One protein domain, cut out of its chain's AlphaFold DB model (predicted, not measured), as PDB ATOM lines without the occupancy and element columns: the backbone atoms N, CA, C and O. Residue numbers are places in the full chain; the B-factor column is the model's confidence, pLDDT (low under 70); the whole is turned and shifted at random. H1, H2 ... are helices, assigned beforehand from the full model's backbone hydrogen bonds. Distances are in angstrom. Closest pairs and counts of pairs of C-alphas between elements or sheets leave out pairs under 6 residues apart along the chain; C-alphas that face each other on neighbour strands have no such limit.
ATOM      1  N   ALA A  73      72.695   2.137   0.551       91.75
ATOM      2  CA  ALA A  73      73.595   1.026   0.857       91.75
ATOM      3  C   ALA A  73      74.337   1.238   2.186       91.75
ATOM      4  O   ALA A  73      74.408   0.313   2.995       91.75
ATOM      5  N   TYR A  74      74.812   2.463   2.440       93.25
ATOM      6  CA  TYR A  74      75.473   2.813   3.695       93.25
ATOM      7  C   TYR A  74      74.490   2.776   4.866       93.25
ATOM      8  O   TYR A  74      74.795   2.183   5.891       93.25
ATOM      9  N   GLN A  75      73.287   3.336   4.710       94.00
ATOM     10  CA  GLN A  75      72.260   3.327   5.763       94.00
ATOM     11  C   GLN A  75      71.854   1.905   6.165       94.00
ATOM     12  O   GLN A  75      71.675   1.611   7.347       94.00
ATOM     13  N   LYS A  76      71.730   1.004   5.182       94.12
ATOM     14  CA  LYS A  76      71.477  -0.415   5.443       94.12
ATOM     15  C   LYS A  76      72.641  -1.051   6.202       94.12
ATOM     16  O   LYS A  76      72.413  -1.674   7.231       94.12
ATOM     17  N   PHE A  77      73.868  -0.857   5.723       94.94
ATOM     18  CA  PHE A  77      75.074  -1.338   6.395       94.94
ATOM     19  C   PHE A  77      75.161  -0.834   7.842       94.94
ATOM     20  O   PHE A  77      75.380  -1.621   8.758       94.94
ATOM     21  N   GLU A  78      74.938   0.461   8.062       94.62
ATOM     22  CA  GLU A  78      74.985   1.078   9.382       94.62
ATOM     23  C   GLU A  78      73.958   0.439  10.323       94.62
ATOM     24  O   GLU A  78      74.284   0.078  11.457       94.62
ATOM     25  N   LYS A  79      72.724   0.245   9.842       94.69
ATOM     26  CA  LYS A  79      71.667  -0.435  10.589       94.69
ATOM     27  C   LYS A  79      72.070  -1.866  10.958       94.69
ATOM     28  O   LYS A  79      72.000  -2.218  12.135       94.69
ATOM     29  N   ASP A  80      72.529  -2.652   9.988       94.56
ATOM     30  CA  ASP A  80      72.918  -4.054  10.189       94.56
ATOM     31  C   ASP A  80      74.074  -4.166  11.208       94.56
ATOM     32  O   ASP A  80      74.044  -5.007  12.112       94.56
ATOM     33  N   VAL A  81      75.067  -3.268  11.135       94.06
ATOM     34  CA  VAL A  81      76.178  -3.198  12.100       94.06
ATOM     35  C   VAL A  81      75.679  -2.850  13.500       94.06
ATOM     36  O   VAL A  81      76.097  -3.493  14.464       94.06
ATOM     37  N   ARG A  82      74.778  -1.869  13.642       93.56
ATOM     38  CA  ARG A  82      74.221  -1.487  14.953       93.56
ATOM     39  C   ARG A  82      73.424  -2.630  15.582       93.56
ATOM     40  O   ARG A  82      73.599  -2.896  16.770       93.56
ATOM     41  N   GLU A  83      72.602  -3.331  14.805       94.00
ATOM     42  CA  GLU A  83      71.826  -4.484  15.282       94.00
ATOM     43  C   GLU A  83      72.732  -5.635  15.749       94.00
ATOM     44  O   GLU A  83      72.540  -6.187  16.838       94.00
ATOM     45  N   LEU A  84      73.769  -5.964  14.970       93.75
ATOM     46  CA  LEU A  84      74.757  -6.975  15.353       93.75
ATOM     47  C   LEU A  84      75.551  -6.555  16.590       93.75
ATOM     48  O   LEU A  84      75.794  -7.377  17.476       93.75
ATOM     49  N   ALA A  85      75.935  -5.286  16.689       93.31
ATOM     50  CA  ALA A  85      76.737  -4.818  17.803       93.31
ATOM     51  C   ALA A  85      75.977  -4.843  19.134       93.31
ATOM     52  O   ALA A  85      76.555  -5.235  20.142       93.31
ATOM     53  N   VAL A  86      74.672  -4.545  19.144       92.50
ATOM     54  CA  VAL A  86      73.830  -4.722  20.345       92.50
ATOM     55  C   VAL A  86      73.849  -6.175  20.828       92.50
ATOM     56  O   VAL A  86      73.878  -6.431  22.031       92.50
ATOM     57  N   LYS A  87      73.857  -7.132  19.895       94.12
ATOM     58  CA  LYS A  87      73.843  -8.563  20.202       94.12
ATOM     59  C   LYS A  87      75.195  -9.087  20.695       94.12
ATOM     60  O   LYS A  87      75.228  -9.863  21.645       94.12
ATOM     61  N   TYR A  88      76.287  -8.720  20.026       94.19
ATOM     62  CA  TYR A  88      77.614  -9.309  20.264       94.19
ATOM     63  C   TYR A  88      78.522  -8.459  21.160       94.19
ATOM     64  O   TYR A  88      79.414  -9.003  21.806       94.19
ATOM     65  N   TYR A  89      78.278  -7.152  21.238       91.56
ATOM     66  CA  TYR A  89      79.079  -6.183  21.989       91.56
ATOM     67  C   TYR A  89      78.184  -5.293  22.870       91.56
ATOM     68  O   TYR A  89      78.186  -4.064  22.734       91.56
ATOM     69  N   PRO A  90      77.391  -5.887  23.786       89.88
ATOM     70  CA  PRO A  90      76.483  -5.119  24.626       89.88
ATOM     71  C   PRO A  90      77.260  -4.100  25.470       89.88
ATOM     72  O   PRO A  90      78.336  -4.392  25.995       89.88
ATOM     73  N   ASN A  91      76.688  -2.905  25.627       88.62
ATOM     74  CA  ASN A  91      77.245  -1.780  26.394       88.62
ATOM     75  C   ASN A  91      78.524  -1.143  25.822       88.62
ATOM     76  O   ASN A  91      79.127  -0.301  26.488       88.62
ATOM     77  N   GLN A  92      78.936  -1.489  24.601       89.50
ATOM     78  CA  GLN A  92      79.991  -0.754  23.908       89.50
ATOM     79  C   GLN A  92      79.405   0.399  23.095       89.50
ATOM     80  O   GLN A  92      78.405   0.249  22.391       89.50
ATOM     81  N   LYS A  93      80.045   1.570  23.176       86.06
ATOM     82  CA  LYS A  93      79.753   2.677  22.267       86.06
ATOM     83  C   LYS A  93      80.346   2.326  20.904       86.06
ATOM     84  O   LYS A  93      81.562   2.244  20.769       86.06
ATOM     85  N   ILE A  94      79.478   2.119  19.921       86.62
ATOM     86  CA  ILE A  94      79.881   1.794  18.554       86.62
ATOM     87  C   ILE A  94      79.953   3.074  17.746       86.62
ATOM     88  O   ILE A  94      78.956   3.792  17.617       86.62
ATOM     89  N   ASP A  95      81.135   3.324  17.204       85.44
ATOM     90  CA  ASP A  95      81.375   4.374  16.234       85.44
ATOM     91  C   ASP A  95      81.565   3.738  14.856       85.44
ATOM     92  O   ASP A  95      82.397   2.844  14.686       85.44
ATOM     93  N   ILE A  96      80.733   4.144  13.899       89.12
ATOM     94  CA  ILE A  96      80.748   3.619  12.533       89.12
ATOM     95  C   ILE A  96      81.364   4.710  11.678       89.12
ATOM     96  O   ILE A  96      80.726   5.718  11.384       89.12
ATOM     97  N   ASN A  97      82.620   4.503  11.305       87.44
ATOM     98  CA  ASN A  97      83.399   5.473  10.553       87.44
ATOM     99  C   ASN A  97      83.722   4.947   9.149       87.44
ATOM    100  O   ASN A  97      83.319   3.848   8.747       87.44
ATOM    101  N   TYR A  98      84.459   5.754   8.389       89.56
ATOM    102  CA  TYR A  98      84.938   5.389   7.059       89.56
ATOM    103  C   TYR A  98      85.663   4.030   7.053       89.56
ATOM    104  O   TYR A  98      85.392   3.194   6.190       89.56
ATOM    105  N   HIS A  99      86.523   3.765   8.043       91.06
ATOM    106  CA  HIS A  99      87.283   2.517   8.116       91.06
ATOM    107  C   HIS A  99      86.376   1.300   8.293       91.06
ATOM    108  O   HIS A  99      86.615   0.279   7.655       91.06
ATOM    109  N   THR A 100      85.314   1.394   9.101       91.94
ATOM    110  CA  THR A 100      84.353   0.291   9.270       91.94
ATOM    111  C   THR A 100      83.702  -0.082   7.935       91.94
ATOM    112  O   THR A 100      83.628  -1.265   7.597       91.94
ATOM    113  N   GLY A 101      83.282   0.917   7.151       92.25
ATOM    114  CA  GLY A 101      82.727   0.707   5.810       92.25
ATOM    115  C   GLY A 101      83.757   0.146   4.823       92.25
ATOM    116  O   GLY A 101      83.463  -0.797   4.093       92.25
ATOM    117  N   ALA A 102      84.988   0.660   4.842       93.06
ATOM    118  CA  ALA A 102      86.067   0.173   3.983       93.06
ATOM    119  C   ALA A 102      86.452  -1.288   4.290       93.06
ATOM    120  O   ALA A 102      86.649  -2.080   3.366       93.06
ATOM    121  N   PHE A 103      86.506  -1.676   5.569       94.31
ATOM    122  CA  PHE A 103      86.750  -3.063   5.970       94.31
ATOM    123  C   PHE A 103      85.614  -3.991   5.545       94.31
ATOM    124  O   PHE A 103      85.889  -5.064   5.006       94.31
ATOM    125  N   HIS A 104      84.358  -3.576   5.728       94.50
ATOM    126  CA  HIS A 104      83.212  -4.323   5.214       94.50
ATOM    127  C   HIS A 104      83.360  -4.587   3.711       94.50
ATOM    128  O   HIS A 104      83.291  -5.736   3.270       94.50
ATOM    129  N   ASP A 105      83.664  -3.548   2.936       94.38
ATOM    130  CA  ASP A 105      83.795  -3.663   1.486       94.38
ATOM    131  C   ASP A 105      84.964  -4.561   1.083       94.38
ATOM    132  O   ASP A 105      84.817  -5.360   0.164       94.38
ATOM    133  N   SER A 106      86.082  -4.527   1.816       92.88
ATOM    134  CA  SER A 106      87.216  -5.426   1.566       92.88
ATOM    135  C   SER A 106      86.843  -6.910   1.703       92.88
ATOM    136  O   SER A 106      87.251  -7.731   0.879       92.88
ATOM    137  N   VAL A 107      86.009  -7.259   2.692       93.44
ATOM    138  CA  VAL A 107      85.544  -8.638   2.911       93.44
ATOM    139  C   VAL A 107      84.555  -9.052   1.825       93.44
ATOM    140  O   VAL A 107      84.655 -10.163   1.300       93.44
ATOM    141  N   ILE A 108      83.633  -8.162   1.444       92.69
ATOM    142  CA  ILE A 108      82.690  -8.420   0.349       92.69
ATOM    143  C   ILE A 108      83.438  -8.608  -0.972       92.69
ATOM    144  O   ILE A 108      83.200  -9.595  -1.667       92.69
ATOM    145  N   MET A 109      84.382  -7.724  -1.302       92.25
ATOM    146  CA  MET A 109      85.214  -7.850  -2.499       92.25
ATOM    147  C   MET A 109      85.973  -9.179  -2.498       92.25
ATOM    148  O   MET A 109      85.936  -9.905  -3.490       92.25
ATOM    149  N   PHE A 110      86.594  -9.560  -1.377       90.31
ATOM    150  CA  PHE A 110      87.255 -10.861  -1.257       90.31
ATOM    151  C   PHE A 110      86.293 -12.034  -1.506       90.31
ATOM    152  O   PHE A 110      86.616 -12.931  -2.287       90.31
ATOM    153  N   ALA A 111      85.103 -12.022  -0.900       91.88
ATOM    154  CA  ALA A 111      84.106 -13.080  -1.066       91.88
ATOM    155  C   ALA A 111      83.608 -13.192  -2.516       91.88
ATOM    156  O   ALA A 111      83.492 -14.297  -3.050       91.88
ATOM    157  N   VAL A 112      83.367 -12.055  -3.175       91.81
ATOM    158  CA  VAL A 112      82.981 -12.001  -4.592       91.81
ATOM    159  C   VAL A 112      84.102 -12.565  -5.467       91.81
ATOM    160  O   VAL A 112      83.834 -13.399  -6.333       91.81
ATOM    161  N   ASN A 113      85.360 -12.205  -5.201       90.88
ATOM    162  CA  ASN A 113      86.512 -12.751  -5.921       90.88
ATOM    163  C   ASN A 113      86.653 -14.266  -5.754       90.88
ATOM    164  O   ASN A 113      86.887 -14.991  -6.721       90.88
ATOM    165  N   ALA A 114      86.510 -14.750  -4.518       90.75
ATOM    166  CA  ALA A 114      86.598 -16.166  -4.197       90.75
ATOM    167  C   ALA A 114      85.508 -16.959  -4.929       90.75
ATOM    168  O   ALA A 114      85.803 -17.981  -5.546       90.75
ATOM    169  N   ASN A 115      84.273 -16.453  -4.933       92.75
ATOM    170  CA  ASN A 115      83.166 -17.075  -5.650       92.75
ATOM    171  C   ASN A 115      83.406 -17.104  -7.169       92.75
ATOM    172  O   ASN A 115      83.238 -18.149  -7.792       92.75
ATOM    173  N   MET A 116      83.874 -15.995  -7.758       91.31
ATOM    174  CA  MET A 116      84.248 -15.948  -9.181       91.31
ATOM    175  C   MET A 116      85.341 -16.972  -9.508       91.31
ATOM    176  O   MET A 116      85.189 -17.761 -10.436       91.31
ATOM    177  N   THR A 117      86.389 -17.039  -8.684       90.81
ATOM    178  CA  THR A 117      87.496 -17.997  -8.839       90.81
ATOM    179  C   THR A 117      86.998 -19.445  -8.845       90.81
ATOM    180  O   THR A 117      87.358 -20.222  -9.728       90.81
ATOM    181  N   VAL A 118      86.127 -19.805  -7.899       92.12
ATOM    182  CA  VAL A 118      85.547 -21.156  -7.823       92.12
ATOM    183  C   VAL A 118      84.631 -21.434  -9.018       92.12
ATOM    184  O   VAL A 118      84.666 -22.535  -9.566       92.12
ATOM    185  N   SER A 119      83.850 -20.447  -9.469       94.31
ATOM    186  CA  SER A 119      82.965 -20.589 -10.636       94.31
ATOM    187  C   SER A 119      83.722 -20.806 -11.953       94.31
ATOM    188  O   SER A 119      83.215 -21.470 -12.853       94.31
ATOM    189  N   GLU A 120      84.960 -20.316 -12.038       92.69
ATOM    190  CA  GLU A 120      85.887 -20.550 -13.153       92.69
ATOM    191  C   GLU A 120      86.582 -21.925 -13.076       92.69
ATOM    192  O   GLU A 120      87.377 -22.268 -13.951       92.69
ATOM    193  N   GLY A 121      86.315 -22.722 -12.034       92.69
ATOM    194  CA  GLY A 121      86.956 -24.021 -11.809       92.69
ATOM    195  C   GLY A 121      88.390 -23.925 -11.276       92.69
ATOM    196  O   GLY A 121      89.132 -24.907 -11.330       92.69
ATOM    197  N   LEU A 122      88.800 -22.756 -10.772       89.81
ATOM    198  CA  LEU A 122      90.117 -22.542 -10.182       89.81
ATOM    199  C   LEU A 122      90.080 -22.800  -8.669       89.81
ATOM    200  O   LEU A 122      89.153 -22.402  -7.966       89.81
ATOM    201  N   ASN A 123      91.138 -23.420  -8.144       89.94
ATOM    202  CA  ASN A 123      91.320 -23.586  -6.702       89.94
ATOM    203  C   ASN A 123      91.994 -22.351  -6.097       89.94
ATOM    204  O   ASN A 123      92.979 -21.852  -6.642       89.94
ATOM    205  N   ILE A 124      91.518 -21.899  -4.937       90.06
ATOM    206  CA  ILE A 124      92.170 -20.837  -4.159       90.06
ATOM    207  C   ILE A 124      93.312 -21.467  -3.357       90.06
ATOM    208  O   ILE A 124      93.093 -22.375  -2.557       90.06
ATOM    209  N   SER A 125      94.542 -21.006  -3.576       90.62
ATOM    210  CA  SER A 125      95.746 -21.539  -2.934       90.62
ATOM    211  C   SER A 125      96.754 -20.430  -2.636       90.62
ATOM    212  O   SER A 125      96.704 -19.348  -3.219       90.62
ATOM    213  N   GLN A 126      97.738 -20.714  -1.781       88.69
ATOM    214  CA  GLN A 126      98.805 -19.753  -1.481       88.69
ATOM    215  C   GLN A 126      99.592 -19.331  -2.736       88.69
ATOM    216  O   GLN A 126     100.111 -18.221  -2.792       88.69
ATOM    217  N   ALA A 127      99.667 -20.196  -3.752       89.06
ATOM    218  CA  ALA A 127     100.428 -19.938  -4.971       89.06
ATOM    219  C   ALA A 127      99.760 -18.918  -5.910       89.06
ATOM    220  O   ALA A 127     100.462 -18.225  -6.640       89.06
ATOM    221  N   ASN A 128      98.424 -18.814  -5.905       88.25
ATOM    222  CA  ASN A 128      97.679 -17.921  -6.803       88.25
ATOM    223  C   ASN A 128      96.942 -16.785  -6.083       88.25
ATOM    224  O   ASN A 128      96.369 -15.931  -6.749       88.25
ATOM    225  N   ILE A 129      96.983 -16.714  -4.749       86.62
ATOM    226  CA  ILE A 129      96.222 -15.706  -4.000       86.62
ATOM    227  C   ILE A 129      96.552 -14.264  -4.414       86.62
ATOM    228  O   ILE A 129      95.646 -13.446  -4.500       86.62
ATOM    229  N   ILE A 130      97.813 -13.964  -4.749       86.75
ATOM    230  CA  ILE A 130      98.241 -12.620  -5.173       86.75
ATOM    231  C   ILE A 130      97.631 -12.240  -6.528       86.75
ATOM    232  O   ILE A 130      97.097 -11.148  -6.686       86.75
ATOM    233  N   SER A 131      97.678 -13.138  -7.516       87.06
ATOM    234  CA  SER A 131      97.098 -12.847  -8.832       87.06
ATOM    235  C   SER A 131      95.575 -12.762  -8.769       87.06
ATOM    236  O   SER A 131      94.968 -11.988  -9.506       87.06
ATOM    237  N   LEU A 132      94.951 -13.512  -7.855       86.31
ATOM    238  CA  LEU A 132      93.526 -13.395  -7.581       86.31
ATOM    239  C   LEU A 132      93.193 -12.038  -6.955       86.31
ATOM    240  O   LEU A 132      92.269 -11.382  -7.429       86.31
ATOM    241  N   THR A 133      93.918 -11.573  -5.933       81.81
ATOM    242  CA  THR A 133      93.624 -10.279  -5.282       81.81
ATOM    243  C   THR A 133      93.832  -9.080  -6.209       81.81
ATOM    244  O   THR A 133      93.136  -8.078  -6.064       81.81
ATOM    245  N   GLN A 134      94.706  -9.200  -7.210       89.94
ATOM    246  CA  GLN A 134      94.934  -8.172  -8.230       89.94
ATOM    247  C   GLN A 134      93.809  -8.050  -9.272       89.94
ATOM    248  O   GLN A 134      93.789  -7.079 -10.020       89.94
ATOM    249  N   ARG A 135      92.833  -8.972  -9.323       88.25
ATOM    250  CA  ARG A 135      91.718  -8.918 -10.296       88.25
ATOM    251  C   ARG A 135      90.860  -7.655 -10.191       88.25
ATOM    252  O   ARG A 135      90.232  -7.272 -11.170       88.25
TER     253      ARG A 135
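What this domain is: This is residues 73 to 135 of the 430 residues of the protein "ANF_receptor domain-containing protein" of Ramazzottius varieornatus (UniProt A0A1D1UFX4). One long helix, H2, makes most of the length of a rod-shaped outline, with H1 set about perpendicular to it near its first turns and the short H3 packed crosswise on its later part. H1 and H2 make a loose corner near their first residues, and residues 87 to 92 stick out. The printed part has 63 residues with three named helices, H1, H2 and H3 in that order, and no named strand; its class is all helix. It is only just loose, close to extended, with a radius of gyration of the C-alphas of 15.7 A and spans of 44 by 20 by 18 A.

How they stand to each other: H1, residues 73 to 88, is close to but not clearly touching H2, residues 98 to 119; their closest C-alphas, of Tyr 74 and Gly 101, are 7.8 A apart. Their lines are about perpendicular, at 82 degrees. H2 touches H3, residues 129 to 135, with residues 110 to 117 alone; their closest C-alphas, of Asn 113 and Leu 132, are 7.2 A apart. These lines are about perpendicular too, at 77 degrees. H1 and H3 are apart. In H1 and H2 every O i to N i+4 pair is within hydrogen-bond range; in H3, 2 of 3 are.

Where its parts are: H1 begins at C-alpha 73 (73.595, 1.026, 0.857) and measures 22.4 A from first to last C-alpha. H2, 31.5 A long, begins at C-alpha 98 (84.938, 5.389, 7.059). H3, 10.3 A long, ends at C-alpha 135 (91.718, -8.918, -10.296).

The domain as a whole: The two C-alphas farthest apart, of Asn 91 and Gly 121, are 45.3 A apart. The printed part has no cut. Both links, H1 to H2 and H2 to H3, are short, with 9 residues each. Residues 87 to 92, of which 87 and 88 belong to H1, stand free. Mean pLDDT of the printed part is 91.2, and no printed residue is under 70.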